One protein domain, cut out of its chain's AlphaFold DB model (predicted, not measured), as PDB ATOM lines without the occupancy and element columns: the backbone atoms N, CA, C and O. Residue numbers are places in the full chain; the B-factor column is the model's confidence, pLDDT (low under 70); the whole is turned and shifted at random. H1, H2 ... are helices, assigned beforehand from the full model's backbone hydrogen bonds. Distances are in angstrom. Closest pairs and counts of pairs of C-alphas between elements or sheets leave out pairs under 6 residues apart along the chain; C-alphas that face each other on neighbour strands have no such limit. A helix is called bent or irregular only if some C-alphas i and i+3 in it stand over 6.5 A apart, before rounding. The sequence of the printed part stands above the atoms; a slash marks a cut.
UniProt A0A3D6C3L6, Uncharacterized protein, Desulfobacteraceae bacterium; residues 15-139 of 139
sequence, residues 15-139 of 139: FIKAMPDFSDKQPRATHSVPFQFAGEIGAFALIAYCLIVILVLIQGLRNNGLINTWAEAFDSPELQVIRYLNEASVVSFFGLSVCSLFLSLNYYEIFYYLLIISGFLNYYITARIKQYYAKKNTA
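What this domain is: This is residues 15 to 139 of the 139 residues of an uncharacterized protein of Desulfobacteraceae bacterium (UniProt A0A3D6C3L6). Picture a long rod: H2b, H3 and H4 form an up-and-down bundle, each helix running against the one before it, and at one end the short H1 and H2a make a small head. At the other end residues 134 to 139 stick out. The printed part has 125 residues with four named helices, H1 to H4, and no named strand, all helix in class. It is only just loose, close to extended, with a radius of gyration of the C-alphas of 20.4 A and spans of 76 by 23 by 20 A.

How they stand to each other: Start at H1, residues 15 to 22, irregular where C-alphas 17 and 20 are 7.1 A apart. H2, residues 33 to 69, was assigned as one helix by its hydrogen bonds but is bent, C-alphas 40 and 43 being 9.3 A apart; its arms are H2a, residues 33 to 40, and H2b, residues 43 to 69. H1 and H2a only just touch, with 3 pairs of C-alphas within 8 A, the closest Phe 15 and Glu 40 at 5.5 A. H2b and H3, residues 76 to 100, touch as a hairpin at a shallow tilt of 21 degrees, closest at C-alphas 60 and 90, 5.8 A. H3 and H4, residues 109 to 138, touch as a hairpin at 32 degrees, a shallow tilt, through residues 111 to 121 of H4 alone, closest at C-alphas 89 and 118, 6.2 A. Every O i to N i+4 pair is within hydrogen-bond range in H2a, H2b, H3 and H4; in H1 1 of 4 is, beside 3 of 5 O i to N i+3 pairs.

Where its parts are: Find C-alpha 15 at (25.567, -43.739, -6.158), where H1 begins; H1 and H2a each measure 10.3 A. H2b runs 38.7 A, H3 36.0 A, and H4 43.7 A to C-alpha 138 at (12.853, 15.700, -11.943).

The domain as a whole: The printed part has no cut, and its three links are short. Look for pLDDT under 70 at residues 15 to 18, 26 to 40, 103 and 139.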
ATOM      1  N   PHE A  15      25.331 -43.076  -4.867       64.88
ATOM      2  CA  PHE A  15      25.567 -43.739  -6.158       64.88
ATOM      3  C   PHE A  15      26.407 -45.018  -6.056       64.88
ATOM      4  O   PHE A  15      26.027 -46.057  -6.587       64.88
ATOM      5  N   ILE A  16      27.522 -44.978  -5.323       66.00
ATOM      6  CA  ILE A  16      28.360 -46.171  -5.108       66.00
ATOM      7  C   ILE A  16      27.652 -47.180  -4.192       66.00
ATOM      8  O   ILE A  16      27.753 -48.383  -4.417       66.00
ATOM      9  N   LYS A  17      26.907 -46.696  -3.188       64.88
ATOM     10  CA  LYS A  17      26.176 -47.541  -2.229       64.88
ATOM     11  C   LYS A  17      24.998 -48.274  -2.862       64.88
ATOM     12  O   LYS A  17      24.719 -49.393  -2.464       64.88
ATOM     13  N   ALA A  18      24.348 -47.650  -3.838       60.69
ATOM     14  CA  ALA A  18      23.220 -48.201  -4.567       60.69
ATOM     15  C   ALA A  18      23.667 -49.189  -5.650       60.69
ATOM     16  O   ALA A  18      22.879 -50.016  -6.072       60.69
ATOM     17  N   MET A  19      24.921 -49.144  -6.124       70.25
ATOM     18  CA  MET A  19      25.393 -49.980  -7.243       70.25
ATOM     19  C   MET A  19      25.119 -51.486  -7.128       70.25
ATOM     20  O   MET A  19      24.711 -52.049  -8.145       70.25
ATOM     21  N   PRO A  20      25.257 -52.119  -5.946       74.75
ATOM     22  CA  PRO A  20      24.900 -53.522  -5.750       74.75
ATOM     23  C   PRO A  20      23.441 -53.860  -6.089       74.75
ATOM     24  O   PRO A  20      23.176 -54.978  -6.512       74.75
ATOM     25  N   ASP A  21      22.512 -52.905  -5.972       75.31
ATOM     26  CA  ASP A  21      21.083 -53.123  -6.247       75.31
ATOM     27  C   ASP A  21      20.743 -53.048  -7.748       75.31
ATOM     28  O   ASP A  21      19.656 -53.436  -8.164       75.31
ATOM     29  N   PHE A  22      21.658 -52.538  -8.583       72.62
ATOM     30  CA  PHE A  22      21.409 -52.297 -10.015       72.62
ATOM     31  C   PHE A  22      22.424 -52.961 -10.948       72.62
ATOM     32  O   PHE A  22      22.299 -52.847 -12.170       72.62
ATOM     33  N   SER A  23      23.477 -53.567 -10.408       73.06
ATOM     34  CA  SER A  23      24.549 -54.174 -11.186       73.06
ATOM     35  C   SER A  23      25.308 -55.188 -10.341       73.06
ATOM     36  O   SER A  23      25.917 -54.833  -9.338       73.06
ATOM     37  N   ASP A  24      25.424 -56.411 -10.852       75.88
ATOM     38  CA  ASP A  24      26.225 -57.477 -10.228       75.88
ATOM     39  C   ASP A  24      27.745 -57.229 -10.338       75.88
ATOM     40  O   ASP A  24      28.574 -58.004  -9.856       75.88
ATOM     41  N   LYS A  25      28.148 -56.150 -11.021       75.62
ATOM     42  CA  LYS A  25      29.550 -55.750 -11.181       75.62
ATOM     43  C   LYS A  25      30.018 -54.932  -9.982       75.62
ATOM     44  O   LYS A  25      29.333 -54.015  -9.545       75.62
ATOM     45  N   GLN A  26      31.247 -55.205  -9.544       64.56
ATOM     46  CA  GLN A  26      31.963 -54.411  -8.541       64.56
ATOM     47  C   GLN A  26      31.881 -52.905  -8.862       64.56
ATOM     48  O   GLN A  26      32.207 -52.526  -9.997       64.56
ATOM     49  N   PRO A  27      31.508 -52.052  -7.887       63.25
ATOM     50  CA  PRO A  27      31.480 -50.611  -8.067       63.25
ATOM     51  C   PRO A  27      32.861 -50.091  -8.427       63.25
ATOM     52  O   PRO A  27      33.762 -49.990  -7.599       63.25
ATOM     53  N   ARG A  28      33.032 -49.755  -9.702       60.31
ATOM     54  CA  ARG A  28      34.177 -48.978 -10.160       60.31
ATOM     55  C   ARG A  28      33.780 -47.520 -10.046       60.31
ATOM     56  O   ARG A  28      32.721 -47.142 -10.552       60.31
ATOM     57  N   ALA A  29      34.616 -46.720  -9.386       56.78
ATOM     58  CA  ALA A  29      34.466 -45.273  -9.391       56.78
ATOM     59  C   ALA A  29      34.341 -44.831 -10.852       56.78
ATOM     60  O   ALA A  29      35.258 -44.993 -11.657       56.78
ATOM     61  N   THR A  30      33.144 -44.400 -11.225       53.81
ATOM     62  CA  THR A  30      32.865 -44.000 -12.594       53.81
ATOM     63  C   THR A  30      33.518 -42.639 -12.770       53.81
ATOM     64  O   THR A  30      33.033 -41.649 -12.243       53.81
ATOM     65  N   HIS A  31      34.652 -42.587 -13.474       53.38
ATOM     66  CA  HIS A  31      35.393 -41.341 -13.710       53.38
ATOM     67  C   HIS A  31      34.621 -40.326 -14.572       53.38
ATOM     68  O   HIS A  31      35.062 -39.191 -14.736       53.38
ATOM     69  N   SER A  32      33.464 -40.701 -15.124       59.31
ATOM     70  CA  SER A  32      32.547 -39.774 -15.775       59.31
ATOM     71  C   SER A  32      31.567 -39.195 -14.750       59.31
ATOM     72  O   SER A  32      30.409 -39.595 -14.638       59.31
ATOM     73  N   VAL A  33      32.060 -38.196 -14.021       60.69
ATOM     74  CA  VAL A  33      31.339 -37.408 -13.009       60.69
ATOM     75  C   VAL A  33      29.931 -36.949 -13.442       60.69
ATOM     76  O   VAL A  33      29.036 -37.008 -12.604       60.69
ATOM     77  N   PRO A  34      29.641 -36.621 -14.721       63.12
ATOM     78  CA  PRO A  34      28.273 -36.321 -15.154       63.12
ATOM     79  C   PRO A  34      27.277 -37.473 -14.949       63.12
ATOM     80  O   PRO A  34      26.119 -37.230 -14.615       63.12
ATOM     81  N   PHE A  35      27.709 -38.728 -15.112       65.31
ATOM     82  CA  PHE A  35      26.853 -39.902 -14.896       65.31
ATOM     83  C   PHE A  35      26.666 -40.208 -13.416       65.31
ATOM     84  O   PHE A  35      25.572 -40.603 -13.013       65.31
ATOM     85  N   GLN A  36      27.710 -39.999 -12.611       68.38
ATOM     86  CA  GLN A  36      27.600 -40.091 -11.159       68.38
ATOM     87  C   GLN A  36      26.618 -39.036 -10.644       68.38
ATOM     88  O   GLN A  36      25.666 -39.370  -9.950       68.38
ATOM     89  N   PHE A  37      26.780 -37.785 -11.064       68.44
ATOM     90  CA  PHE A  37      25.906 -36.681 -10.691       68.44
ATOM     91  C   PHE A  37      24.452 -36.922 -11.112       68.44
ATOM     92  O   PHE A  37      23.547 -36.872 -10.284       68.44
ATOM     93  N   ALA A  38      24.212 -37.267 -12.378       69.06
ATOM     94  CA  ALA A  38      22.865 -37.574 -12.856       69.06
ATOM     95  C   ALA A  38      22.246 -38.775 -12.115       69.06
ATOM     96  O   ALA A  38      21.038 -38.803 -11.896       69.06
ATOM     97  N   GLY A  39      23.058 -39.750 -11.696       67.62
ATOM     98  CA  GLY A  39      22.606 -40.859 -10.861       67.62
ATOM     99  C   GLY A  39      22.283 -40.456  -9.417       67.62
ATOM    100  O   GLY A  39      21.315 -40.964  -8.859       67.62
ATOM    101  N   GLU A  40      23.050 -39.546  -8.813       69.81
ATOM    102  CA  GLU A  40      22.876 -39.108  -7.417       69.81
ATOM    103  C   GLU A  40      21.671 -38.186  -7.226       69.81
ATOM    104  O   GLU A  40      20.893 -38.383  -6.297       69.81
ATOM    105  N   ILE A  41      21.502 -37.196  -8.102       72.81
ATOM    106  CA  ILE A  41      20.535 -36.100  -7.898       72.81
ATOM    107  C   ILE A  41      19.448 -36.042  -8.973       72.81
ATOM    108  O   ILE A  41      18.518 -35.241  -8.879       72.81
ATOM    109  N   GLY A  42      19.557 -36.890  -9.997       75.44
ATOM    110  CA  GLY A  42      18.600 -36.960 -11.091       75.44
ATOM    111  C   GLY A  42      18.765 -35.858 -12.137       75.44
ATOM    112  O   GLY A  42      19.479 -34.863 -11.968       75.44
ATOM    113  N   ALA A  43      18.072 -36.037 -13.261       76.75
ATOM    114  CA  ALA A  43      18.135 -35.123 -14.395       76.75
ATOM    115  C   ALA A  43      17.558 -33.732 -14.077       76.75
ATOM    116  O   ALA A  43      18.046 -32.739 -14.613       76.75
ATOM    117  N   PHE A  44      16.556 -33.622 -13.194       78.50
ATOM    118  CA  PHE A  44      15.960 -32.322 -12.862       78.50
ATOM    119  C   PHE A  44      16.912 -31.411 -12.098       78.50
ATOM    120  O   PHE A  44      17.003 -30.229 -12.424       78.50
ATOM    121  N   ALA A  45      17.657 -31.948 -11.132       77.19
ATOM    122  CA  ALA A  45      18.658 -31.175 -10.408       77.19
ATOM    123  C   ALA A  45      19.787 -30.711 -11.338       77.19
ATOM    124  O   ALA A  45      20.214 -29.561 -11.254       77.19
ATOM    125  N   LEU A  46      20.217 -31.563 -12.279       79.62
ATOM    126  CA  LEU A  46      21.199 -31.191 -13.297       79.62
ATOM    127  C   LEU A  46      20.681 -30.075 -14.216       79.62
ATOM    128  O   LEU A  46      21.392 -29.102 -14.454       79.62
ATOM    129  N   ILE A  47      19.439 -30.176 -14.697       85.00
ATOM    130  CA  ILE A  47      18.823 -29.135 -15.532       85.00
ATOM    131  C   ILE A  47      18.701 -27.824 -14.750       85.00
ATOM    132  O   ILE A  47      19.094 -26.777 -15.261       85.00
ATOM    133  N   ALA A  48      18.201 -27.868 -13.513       87.38
ATOM    134  CA  ALA A  48      18.075 -26.688 -12.661       87.38
ATOM    135  C   ALA A  48      19.438 -26.033 -12.402       87.38
ATOM    136  O   ALA A  48      19.566 -24.816 -12.517       87.38
ATOM    137  N   TYR A  49      20.467 -26.836 -12.129       85.38
ATOM    138  CA  TYR A  49      21.835 -26.363 -11.966       85.38
ATOM    139  C   TYR A  49      22.350 -25.655 -13.227       85.38
ATOM    140  O   TYR A  49      22.772 -24.502 -13.155       85.38
ATOM    141  N   CYS A  50      22.240 -26.300 -14.391       88.19
ATOM    142  CA  CYS A  50      22.635 -25.711 -15.670       88.19
ATOM    143  C   CYS A  50      21.885 -24.403 -15.956       88.19
ATOM    144  O   CYS A  50      22.497 -23.430 -16.389       88.19
ATOM    145  N   LEU A  51      20.577 -24.354 -15.679       92.94
ATOM    146  CA  LEU A  51      19.772 -23.142 -15.835       92.94
ATOM    147  C   LEU A  51      20.269 -22.017 -14.929       92.94
ATOM    148  O   LEU A  51      20.451 -20.902 -15.408       92.94
ATOM    149  N   ILE A  52      20.531 -22.296 -13.650       92.50
ATOM    150  CA  ILE A  52      21.057 -21.300 -12.709       92.50
ATOM    151  C   ILE A  52      22.405 -20.763 -13.198       92.50
ATOM    152  O   ILE A  52      22.582 -19.549 -13.273       92.50
ATOM    153  N   VAL A  53      23.324 -21.647 -13.593       91.88
ATOM    154  CA  VAL A  53      24.636 -21.258 -14.125       91.88
ATOM    155  C   VAL A  53      24.493 -20.349 -15.340       91.88
ATOM    156  O   VAL A  53      25.073 -19.264 -15.377       91.88
ATOM    157  N   ILE A  54      23.681 -20.752 -16.318       94.19
ATOM    158  CA  ILE A  54      23.450 -19.973 -17.536       94.19
ATOM    159  C   ILE A  54      22.844 -18.606 -17.199       94.19
ATOM    160  O   ILE A  54      23.309 -17.589 -17.712       94.19
ATOM    161  N   LEU A  55      21.842 -18.556 -16.318       95.75
ATOM    162  CA  LEU A  55      21.183 -17.310 -15.924       95.75
ATOM    163  C   LEU A  55      22.146 -16.342 -15.232       95.75
ATOM    164  O   LEU A  55      22.137 -15.158 -15.562       95.75
ATOM    165  N   VAL A  56      22.991 -16.831 -14.323       95.44
ATOM    166  CA  VAL A  56      23.978 -16.010 -13.602       95.44
ATOM    167  C   VAL A  56      25.048 -15.475 -14.550       95.44
ATOM    168  O   VAL A  56      25.369 -14.288 -14.509       95.44
ATOM    169  N   LEU A  57      25.562 -16.309 -15.460       95.31
ATOM    170  CA  LEU A  57      26.549 -15.872 -16.450       95.31
ATOM    171  C   LEU A  57      25.957 -14.837 -17.417       95.31
ATOM    172  O   LEU A  57      26.562 -13.789 -17.642       95.31
ATOM    173  N   ILE A  58      24.746 -15.074 -17.939       96.75
ATOM    174  CA  ILE A  58      24.040 -14.103 -18.788       96.75
ATOM    175  C   ILE A  58      23.791 -12.803 -18.018       96.75
ATOM    176  O   ILE A  58      24.009 -11.721 -18.561       96.75
ATOM    177  N   GLN A  59      23.351 -12.882 -16.761       96.50
ATOM    178  CA  GLN A  59      23.134 -11.716 -15.906       96.50
ATOM    179  C   GLN A  59      24.420 -10.904 -15.727       96.50
ATOM    180  O   GLN A  59      24.401  -9.694 -15.932       96.50
ATOM    181  N   GLY A  60      25.542 -11.547 -15.413       95.69
ATOM    182  CA  GLY A  60      26.819 -10.860 -15.245       95.69
ATOM    183  C   GLY A  60      27.333 -10.207 -16.533       95.69
ATOM    184  O   GLY A  60      27.820  -9.075 -16.500       95.69
ATOM    185  N   LEU A  61      27.142 -10.848 -17.691       95.56
ATOM    186  CA  LEU A  61      27.449 -10.241 -18.992       95.56
ATOM    187  C   LEU A  61      26.533  -9.046 -19.300       95.56
ATOM    188  O   LEU A  61      26.995  -8.015 -19.791       95.56
ATOM    189  N   ARG A  62      25.240  -9.142 -18.966       96.88
ATOM    190  CA  ARG A  62      24.291  -8.026 -19.096       96.88
ATOM    191  C   ARG A  62      24.660  -6.863 -18.180       96.88
ATOM    192  O   ARG A  62      24.590  -5.720 -18.623       96.88
ATOM    193  N   ASN A  63      25.102  -7.139 -16.954       96.50
ATOM    194  CA  ASN A  63      25.599  -6.127 -16.026       96.50
ATOM    195  C   ASN A  63      26.786  -5.360 -16.615       96.50
ATOM    196  O   ASN A  63      26.791  -4.137 -16.542       96.50
ATOM    197  N   ASN A  64      27.737  -6.037 -17.268       94.81
ATOM    198  CA  ASN A  64      28.842  -5.356 -17.955       94.81
ATOM    199  C   ASN A  64      28.334  -4.394 -19.039       94.81
ATOM    200  O   ASN A  64      28.807  -3.262 -19.134       94.81
ATOM    201  N   GLY A  65      27.332  -4.813 -19.820       95.62
ATOM    202  CA  GLY A  65      26.660  -3.939 -20.782       95.62
ATOM    203  C   GLY A  65      26.020  -2.719 -20.113       95.62
ATOM    204  O   GLY A  65      26.281  -1.590 -20.518       95.62
ATOM    205  N   LEU A  66      25.247  -2.933 -19.043       95.12
ATOM    206  CA  LEU A  66      24.585  -1.863 -18.291       95.12
ATOM    207  C   LEU A  66      25.581  -0.873 -17.678       95.12
ATOM    208  O   LEU A  66      25.386   0.329 -17.813       95.12
ATOM    209  N   ILE A  67      26.652  -1.358 -17.049       95.06
ATOM    210  CA  ILE A  67      27.713  -0.526 -16.463       95.06
ATOM    211  C   ILE A  67      28.362   0.352 -17.540       95.06
ATOM    212  O   ILE A  67      28.623   1.528 -17.304       95.06
ATOM    213  N   ASN A  68      28.615  -0.201 -18.729       94.38
ATOM    214  CA  ASN A  68      29.235   0.544 -19.826       94.38
ATOM    215  C   ASN A  68      28.295   1.589 -20.436       94.38
ATOM    216  O   ASN A  68      28.733   2.696 -20.729       94.38
ATOM    217  N   THR A  69      27.014   1.258 -20.616       95.31
ATOM    218  CA  THR A  69      26.016   2.197 -21.150       95.31
ATOM    219  C   THR A  69      25.684   3.309 -20.157       95.31
ATOM    220  O   THR A  69      25.515   4.454 -20.558       95.31
ATOM    221  N   TRP A  70      25.614   2.984 -18.866       93.31
ATOM    222  CA  TRP A  70      25.174   3.886 -17.801       93.31
ATOM    223  C   TRP A  70      26.320   4.327 -16.894       93.31
ATOM    224  O   TRP A  70      26.110   4.547 -15.706       93.31
ATOM    225  N   ALA A  71      27.531   4.467 -17.434       93.31
ATOM    226  CA  ALA A  71      28.702   4.871 -16.654       93.31
ATOM    227  C   ALA A  71      28.493   6.214 -15.923       93.31
ATOM    228  O   ALA A  71      28.996   6.391 -14.821       93.31
ATOM    229  N   GLU A  72      27.693   7.120 -16.499       93.12
ATOM    230  CA  GLU A  72      27.313   8.409 -15.897       93.12
ATOM    231  C   GLU A  72      26.430   8.295 -14.639       93.12
ATOM    232  O   GLU A  72      26.286   9.267 -13.901       93.12
ATOM    233  N   ALA A  73      25.835   7.125 -14.385       92.19
ATOM    234  CA  ALA A  73      25.003   6.878 -13.208       92.19
ATOM    235  C   ALA A  73      25.815   6.599 -11.931       92.19
ATOM    236  O   ALA A  73      25.231   6.510 -10.849       92.19
ATOM    237  N   PHE A  74      27.135   6.447 -12.055       93.19
ATOM    238  CA  PHE A  74      28.039   6.056 -10.978       93.19
ATOM    239  C   PHE A  74      29.146   7.095 -10.804       93.19
ATOM    240  O   PHE A  74      29.605   7.701 -11.774       93.19
ATOM    241  N   ASP A  75      29.634   7.252  -9.574       92.31
ATOM    242  CA  ASP A  75      30.846   8.032  -9.337       92.31
ATOM    243  C   ASP A  75      32.074   7.282  -9.890       92.31
ATOM    244  O   ASP A  75      32.125   6.053  -9.875       92.31
ATOM    245  N   SER A  76      33.104   8.002 -10.350       88.12
ATOM    246  CA  SER A  76      34.319   7.405 -10.947       88.12
ATOM    247  C   SER A  76      34.961   6.265 -10.120       88.12
ATOM    248  O   SER A  76      35.216   5.198 -10.687       88.12
ATOM    249  N   PRO A  77      35.193   6.407  -8.794       93.56
ATOM    250  CA  PRO A  77      35.743   5.309  -7.993       93.56
ATOM    251  C   PRO A  77      34.744   4.158  -7.784       93.56
ATOM    252  O   PRO A  77      35.136   2.993  -7.810       93.56
ATOM    253  N   GLU A  78      33.455   4.467  -7.616       92.94
ATOM    254  CA  GLU A  78      32.379   3.478  -7.457       92.94
ATOM    255  C   GLU A  78      32.267   2.594  -8.710       92.94
ATOM    256  O   GLU A  78      32.230   1.365  -8.616       92.94
ATOM    257  N   LEU A  79      32.300   3.215  -9.893       93.94
ATOM    258  CA  LEU A  79      32.220   2.553 -11.191       93.94
ATOM    259  C   LEU A  79      33.314   1.495 -11.371       93.94
ATOM    260  O   LEU A  79      33.036   0.382 -11.826       93.94
ATOM    261  N   GLN A  80      34.556   1.830 -11.009       94.94
ATOM    262  CA  GLN A  80      35.685   0.903 -11.123       94.94
ATOM    263  C   GLN A  80      35.508  -0.304 -10.203       94.94
ATOM    264  O   GLN A  80      35.669  -1.441 -10.645       94.94
ATOM    265  N   VAL A  81      35.123  -0.068  -8.946       96.38
ATOM    266  CA  VAL A  81      34.900  -1.140  -7.968       96.38
ATOM    267  C   VAL A  81      33.802  -2.087  -8.444       96.38
ATOM    268  O   VAL A  81      34.000  -3.300  -8.450       96.38
ATOM    269  N   ILE A  82      32.666  -1.557  -8.901       95.56
ATOM    270  CA  ILE A  82      31.540  -2.377  -9.369       95.56
ATOM    271  C   ILE A  82      31.921  -3.196 -10.599       95.56
ATOM    272  O   ILE A  82      31.559  -4.370 -10.679       95.56
ATOM    273  N   ARG A  83      32.668  -2.608 -11.541       96.00
ATOM    274  CA  ARG A  83      33.145  -3.326 -12.726       96.00
ATOM    275  C   ARG A  83      34.029  -4.506 -12.330       96.00
ATOM    276  O   ARG A  83      33.745  -5.628 -12.743       96.00
ATOM    277  N   TYR A  84      35.026  -4.280 -11.472       96.81
ATOM    278  CA  TYR A  84      35.904  -5.353 -11.005       96.81
ATOM    279  C   TYR A  84      35.154  -6.430 -10.226       96.81
ATOM    280  O   TYR A  84      35.396  -7.614 -10.444       96.81
ATOM    281  N   LEU A  85      34.217  -6.049  -9.354       96.81
ATOM    282  CA  LEU A  85      33.417  -7.014  -8.601       96.81
ATOM    283  C   LEU A  85      32.521  -7.856  -9.516       96.81
ATOM    284  O   LEU A  85      32.427  -9.066  -9.319       96.81
ATOM    285  N   ASN A  86      31.889  -7.249 -10.524       97.06
ATOM    286  CA  ASN A  86      31.051  -7.978 -11.474       97.06
ATOM    287  C   ASN A  86      31.880  -8.926 -12.349       97.06
ATOM    288  O   ASN A  86      31.525 -10.095 -12.477       97.06
ATOM    289  N   GLU A  87      33.008  -8.469 -12.892       96.12
ATOM    290  CA  GLU A  87      33.905  -9.311 -13.692       96.12
ATOM    291  C   GLU A  87      34.495 -10.461 -12.867       96.12
ATOM    292  O   GLU A  87      34.432 -11.615 -13.294       96.12
ATOM    293  N   ALA A  88      34.988 -10.175 -11.658       96.88
ATOM    294  CA  ALA A  88      35.489 -11.197 -10.746       96.88
ATOM    295  C   ALA A  88      34.397 -12.215 -10.402       96.88
ATOM    296  O   ALA A  88      34.642 -13.417 -10.474       96.88
ATOM    297  N   SER A  89      33.176 -11.757 -10.108       96.25
ATOM    298  CA  SER A  89      32.044 -12.636  -9.811       96.25
ATOM    299  C   SER A  89      31.719 -13.567 -10.983       96.25
ATOM    300  O   SER A  89      31.579 -14.769 -10.767       96.25
ATOM    301  N   VAL A  90      31.677 -13.058 -12.221       95.88
ATOM    302  CA  VAL A  90      31.419 -13.875 -13.422       95.88
ATOM    303  C   VAL A  90      32.515 -14.914 -13.636       95.88
ATOM    304  O   VAL A  90      32.211 -16.085 -13.863       95.88
ATOM    305  N   VAL A  91      33.782 -14.509 -13.537       96.44
ATOM    306  CA  VAL A  91      34.924 -15.415 -13.721       96.44
ATOM    307  C   VAL A  91      34.955 -16.482 -12.626       96.44
ATOM    308  O   VAL A  91      35.135 -17.660 -12.931       96.44
ATOM    309  N   SER A  92      34.715 -16.108 -11.366       95.56
ATOM    310  CA  SER A  92      34.605 -17.055 -10.254       95.56
ATOM    311  C   SER A  92      33.451 -18.036 -10.456       95.56
ATOM    312  O   SER A  92      33.639 -19.233 -10.251       95.56
ATOM    313  N   PHE A  93      32.281 -17.566 -10.902       93.94
ATOM    314  CA  PHE A  93      31.127 -18.431 -11.150       93.94
ATOM    315  C   PHE A  93      31.375 -19.395 -12.313       93.94
ATOM    316  O   PHE A  93      31.041 -20.575 -12.224       93.94
ATOM    317  N   PHE A  94      32.009 -18.920 -13.389       94.31
ATOM    318  CA  PHE A  94      32.403 -19.755 -14.520       94.31
ATOM    319  C   PHE A  94      33.413 -20.830 -14.100       94.31
ATOM    320  O   PHE A  94      33.206 -22.010 -14.380       94.31
ATOM    321  N   GLY A  95      34.461 -20.443 -13.366       92.75
ATOM    322  CA  GLY A  95      35.452 -21.375 -12.830       92.75
ATOM    323  C   GLY A  95      34.824 -22.421 -11.909       92.75
ATOM    324  O   GLY A  95      35.055 -23.615 -12.094       92.75
ATOM    325  N   LEU A  96      33.959 -21.996 -10.981       90.88
ATOM    326  CA  LEU A  96      33.201 -22.911 -10.126       90.88
ATOM    327  C   LEU A  96      32.350 -23.869 -10.965       90.88
ATOM    328  O   LEU A  96      32.342 -25.063 -10.689       90.88
ATOM    329  N   SER A  97      31.677 -23.372 -12.002       88.12
ATOM    330  CA  SER A  97      30.823 -24.185 -12.872       88.12
ATOM    331  C   SER A  97      31.622 -25.253 -13.614       88.12
ATOM    332  O   SER A  97      31.206 -26.406 -13.649       88.12
ATOM    333  N   VAL A  98      32.803 -24.925 -14.138       87.50
ATOM    334  CA  VAL A  98      33.685 -25.917 -14.772       87.50
ATOM    335  C   VAL A  98      34.165 -26.944 -13.748       87.50
ATOM    336  O   VAL A  98      34.040 -28.142 -13.984       87.50
ATOM    337  N   CYS A  99      34.650 -26.503 -12.584       84.62
ATOM    338  CA  CYS A  99      35.105 -27.406 -11.526       84.62
ATOM    339  C   CYS A  99      33.971 -28.296 -10.991       84.62
ATOM    340  O   CYS A  99      34.206 -29.460 -10.675       84.62
ATOM    341  N   SER A 100      32.741 -27.777 -10.944       82.00
ATOM    342  CA  SER A 100      31.558 -28.499 -10.469       82.00
ATOM    343  C   SER A 100      31.201 -29.724 -11.317       82.00
ATOM    344  O   SER A 100      30.548 -30.645 -10.834       82.00
ATOM    345  N   LEU A 101      31.647 -29.751 -12.580       73.50
ATOM    346  CA  LEU A 101      31.466 -30.897 -13.471       73.50
ATOM    347  C   LEU A 101      32.329 -32.092 -13.061       73.50
ATOM    348  O   LEU A 101      32.083 -33.191 -13.548       73.50
ATOM    349  N   PHE A 102      33.339 -31.877 -12.211       71.31
ATOM    350  CA  PHE A 102      34.327 -32.882 -11.800       71.31
ATOM    351  C   PHE A 102      34.333 -33.142 -10.292       71.31
ATOM    352  O   PHE A 102      34.615 -34.246  -9.839       71.31
ATOM    353  N   LEU A 103      34.036 -32.114  -9.512       66.69
ATOM    354  CA  LEU A 103      33.952 -32.142  -8.063       66.69
ATOM    355  C   LEU A 103      32.541 -31.682  -7.749       66.69
ATOM    356  O   LEU A 103      32.173 -30.633  -8.253       66.69
ATOM    357  N   SER A 104      31.747 -32.406  -6.962       71.81
ATOM    358  CA  SER A 104      30.364 -32.024  -6.629       71.81
ATOM    359  C   SER A 104      30.293 -30.751  -5.751       71.81
ATOM    360  O   SER A 104      29.826 -30.768  -4.615       71.81
ATOM    361  N   LEU A 105      30.821 -29.633  -6.257       73.69
ATOM    362  CA  LEU A 105      31.002 -28.332  -5.608       73.69
ATOM    363  C   LEU A 105      29.695 -27.547  -5.514       73.69
ATOM    364  O   LEU A 105      29.592 -26.604  -4.740       73.69
ATOM    365  N   ASN A 106      28.685 -27.965  -6.269       72.62
ATOM    366  CA  ASN A 106      27.318 -27.459  -6.218       72.62
ATOM    367  C   ASN A 106      26.645 -27.655  -4.846       72.62
ATOM    368  O   ASN A 106      25.669 -26.970  -4.564       72.62
ATOM    369  N   TYR A 107      27.142 -28.570  -4.004       72.94
ATOM    370  CA  TYR A 107      26.631 -28.774  -2.642       72.94
ATOM    371  C   TYR A 107      27.307 -27.897  -1.586       72.94
ATOM    372  O   TYR A 107      26.831 -27.829  -0.456       72.94
ATOM    373  N   TYR A 108      28.434 -27.272  -1.922       84.12
ATOM    374  CA  TYR A 108      29.246 -26.537  -0.959       84.12
ATOM    375  C   TYR A 108      28.795 -25.085  -0.847       84.12
ATOM    376  O   TYR A 108      28.244 -24.513  -1.794       84.12
ATOM    377  N   GLU A 109      29.086 -24.447   0.293       88.62
ATOM    378  CA  GLU A 109      28.621 -23.083   0.559       88.62
ATOM    379  C   GLU A 109      29.128 -22.075  -0.480       88.62
ATOM    380  O   GLU A 109      28.452 -21.090  -0.765       88.62
ATOM    381  N   ILE A 110      30.284 -22.345  -1.098       90.38
ATOM    382  CA  ILE A 110      30.909 -21.492  -2.121       90.38
ATOM    383  C   ILE A 110      29.943 -21.196  -3.278       90.38
ATOM    384  O   ILE A 110      29.886 -20.058  -3.747       90.38
ATOM    385  N   PHE A 111      29.152 -22.182  -3.712       90.31
ATOM    386  CA  PHE A 111      28.148 -21.985  -4.760       90.31
ATOM    387  C   PHE A 111      27.096 -20.952  -4.345       90.31
ATOM    388  O   PHE A 111      26.821 -19.999  -5.079       90.31
ATOM    389  N   TYR A 112      26.556 -21.095  -3.137       90.94
ATOM    390  CA  TYR A 112      25.540 -20.193  -2.599       90.94
ATOM    391  C   TYR A 112      26.093 -18.792  -2.318       90.94
ATOM    392  O   TYR A 112      25.421 -17.802  -2.608       90.94
ATOM    393  N   TYR A 113      27.331 -18.683  -1.828       94.00
ATOM    394  CA  TYR A 113      27.990 -17.390  -1.639       94.00
ATOM    395  C   TYR A 113      28.139 -16.632  -2.955       94.00
ATOM    396  O   TYR A 113      27.800 -15.450  -3.024       94.00
ATOM    397  N   LEU A 114      28.597 -17.305  -4.013       94.19
ATOM    398  CA  LEU A 114      28.736 -16.669  -5.318       94.19
ATOM    399  C   LEU A 114      27.380 -16.253  -5.903       94.19
ATOM    400  O   LEU A 114      27.284 -15.157  -6.448       94.19
ATOM    401  N   LEU A 115      26.321 -17.050  -5.717       94.38
ATOM    402  CA  LEU A 115      24.961 -16.665  -6.114       94.38
ATOM    403  C   LEU A 115      24.484 -15.384  -5.425       94.38
ATOM    404  O   LEU A 115      23.933 -14.498  -6.081       94.38
ATOM    405  N   ILE A 116      24.703 -15.272  -4.113       95.88
ATOM    406  CA  ILE A 116      24.323 -14.082  -3.341       95.88
ATOM    407  C   ILE A 116      25.091 -12.857  -3.839       95.88
ATOM    408  O   ILE A 116      24.486 -11.806  -4.048       95.88
ATOM    409  N   ILE A 117      26.399 -12.993  -4.079       95.94
ATOM    410  CA  ILE A 117      27.237 -11.900  -4.589       95.94
ATOM    411  C   ILE A 117      26.753 -11.444  -5.972       95.94
ATOM    412  O   ILE A 117      26.499 -10.254  -6.163       95.94
ATOM    413  N   SER A 118      26.566 -12.365  -6.924       96.19
ATOM    414  CA  SER A 118      26.084 -12.024  -8.270       96.19
ATOM    415  C   SER A 118      24.693 -11.380  -8.232       96.19
ATOM    416  O   SER A 118      24.448 -10.370  -8.899       96.19
ATOM    417  N   GLY A 119      23.791 -11.914  -7.400       96.50
ATOM    418  CA  GLY A 119      22.447 -11.374  -7.209       96.50
ATOM    419  C   GLY A 119      22.455  -9.963  -6.617       96.50
ATOM    420  O   GLY A 119      21.752  -9.080  -7.117       96.50
ATOM    421  N   PHE A 120      23.288  -9.727  -5.600       96.94
ATOM    422  CA  PHE A 120      23.458  -8.410  -4.990       96.94
ATOM    423  C   PHE A 120      24.013  -7.388  -5.985       96.94
ATOM    424  O   PHE A 120      23.471  -6.290  -6.086       96.94
ATOM    425  N   LEU A 121      25.038  -7.750  -6.764       96.88
ATOM    426  CA  LEU A 121      25.617  -6.862  -7.777       96.88
ATOM    427  C   LEU A 121      24.576  -6.453  -8.824       96.88
ATOM    428  O   LEU A 121      24.414  -5.266  -9.101       96.88
ATOM    429  N   ASN A 122      23.805  -7.410  -9.345       97.19
ATOM    430  CA  ASN A 122      22.718  -7.115 -10.278       97.19
ATOM    431  C   ASN A 122      21.652  -6.188  -9.671       97.19
ATOM    432  O   ASN A 122      21.205  -5.241 -10.327       97.19
ATOM    433  N   TYR A 123      21.242  -6.451  -8.426       97.44
ATOM    434  CA  TYR A 123      20.293  -5.597  -7.713       97.44
ATOM    435  C   TYR A 123      20.837  -4.171  -7.571       97.44
ATOM    436  O   TYR A 123      20.152  -3.214  -7.934       97.44
ATOM    437  N   TYR A 124      22.080  -4.038  -7.108       97.12
ATOM    438  CA  TYR A 124      22.735  -2.758  -6.874       97.12
ATOM    439  C   TYR A 124      22.855  -1.931  -8.159       97.12
ATOM    440  O   TYR A 124      22.387  -0.793  -8.201       97.12
ATOM    441  N   ILE A 125      23.400  -2.517  -9.231       96.50
ATOM    442  CA  ILE A 125      23.566  -1.860 -10.538       96.50
ATOM    443  C   ILE A 125      22.213  -1.361 -11.052       96.50
ATOM    444  O   ILE A 125      22.063  -0.194 -11.416       96.50
ATOM    445  N   THR A 126      21.196  -2.225 -11.026       96.25
ATOM    446  CA  THR A 126      19.856  -1.874 -11.508       96.25
ATOM    447  C   THR A 126      19.221  -0.765 -10.664       96.25
ATOM    448  O   THR A 126      18.575   0.133 -11.206       96.25
ATOM    449  N   ALA A 127      19.392  -0.805  -9.339       96.44
ATOM    450  CA  ALA A 127      18.862   0.208  -8.433       96.44
ATOM    451  C   ALA A 127      19.520   1.578  -8.658       96.44
ATOM    452  O   ALA A 127      18.807   2.579  -8.741       96.44
ATOM    453  N   ARG A 128      20.849   1.630  -8.823       95.31
ATOM    454  CA  ARG A 128      21.584   2.881  -9.087       95.31
ATOM    455  C   ARG A 128      21.175   3.515 -10.410       95.31
ATOM    456  O   ARG A 128      20.850   4.700 -10.440       95.31
ATOM    457  N   ILE A 129      21.067   2.717 -11.473       95.12
ATOM    458  CA  ILE A 129      20.598   3.200 -12.780       95.12
ATOM    459  C   ILE A 129      19.182   3.785 -12.662       95.12
ATOM    460  O   ILE A 129      18.928   4.892 -13.135       95.12
ATOM    461  N   LYS A 130      18.260   3.100 -11.970       95.31
ATOM    462  CA  LYS A 130      16.896   3.612 -11.741       95.31
ATOM    463  C   LYS A 130      16.882   4.935 -10.969       95.31
ATOM    464  O   LYS A 130      16.121   5.832 -11.327       95.31
ATOM    465  N   GLN A 131      17.712   5.071  -9.934       94.31
ATOM    466  CA  GLN A 131      17.832   6.309  -9.154       94.31
ATOM    467  C   GLN A 131      18.349   7.475 -10.006       94.31
ATOM    468  O   GLN A 131      17.804   8.576  -9.931       94.31
ATOM    469  N   TYR A 132      19.359   7.227 -10.841       93.81
ATOM    470  CA  TYR A 132      19.898   8.224 -11.763       93.81
ATOM    471  C   TYR A 132      18.821   8.741 -12.728       93.81
ATOM    472  O   TYR A 132      18.619   9.950 -12.852       93.81
ATOM    473  N   TYR A 133      18.058   7.831 -13.337       91.50
ATOM    474  CA  TYR A 133      16.939   8.181 -14.211       91.50
ATOM    475  C   TYR A 133      15.853   8.998 -13.513       91.50
ATOM    476  O   TYR A 133      15.378   9.988 -14.068       91.50
ATOM    477  N   ALA A 134      15.464   8.601 -12.299       92.25
ATOM    478  CA  ALA A 134      14.464   9.327 -11.526       92.25
ATOM    479  C   ALA A 134      14.906  10.775 -11.270       92.25
ATOM    480  O   ALA A 134      14.119  11.693 -11.472       92.25
ATOM    481  N   LYS A 135      16.182  10.982 -10.923       91.62
ATOM    482  CA  LYS A 135      16.749  12.315 -10.687       91.62
ATOM    483  C   LYS A 135      16.805  13.166 -11.959       91.62
ATOM    484  O   LYS A 135      16.499  14.354 -11.901       91.62
ATOM    485  N   LYS A 136      17.171  12.569 -13.098       89.38
ATOM    486  CA  LYS A 136      17.278  13.262 -14.395       89.38
ATOM    487  C   LYS A 136      15.927  13.752 -14.925       89.38
ATOM    488  O   LYS A 136      15.890  14.769 -15.594       89.38
ATOM    489  N   ASN A 137      14.833  13.055 -14.610       87.31
ATOM    490  CA  ASN A 137      13.482  13.443 -15.032       87.31
ATOM    491  C   ASN A 137      12.810  14.475 -14.105       87.31
ATOM    492  O   ASN A 137      11.759  15.006 -14.452       87.31
ATOM    493  N   THR A 138      13.367  14.716 -12.915       83.75
ATOM    494  CA  THR A 138      12.853  15.700 -11.943       83.75
ATOM    495  C   THR A 138      13.600  17.036 -11.959       83.75
ATOM    496  O   THR A 138      13.186  17.954 -11.255       83.75
ATOM    497  N   ALA A 139      14.712  17.115 -12.693       66.06
ATOM    498  CA  ALA A 139      15.545  18.305 -12.853       66.06
ATOM    499  C   ALA A 139      15.239  18.991 -14.189       66.06
ATOM    500  O   ALA A 139      15.269  20.240 -14.210       66.06
TER     501      ALA A 139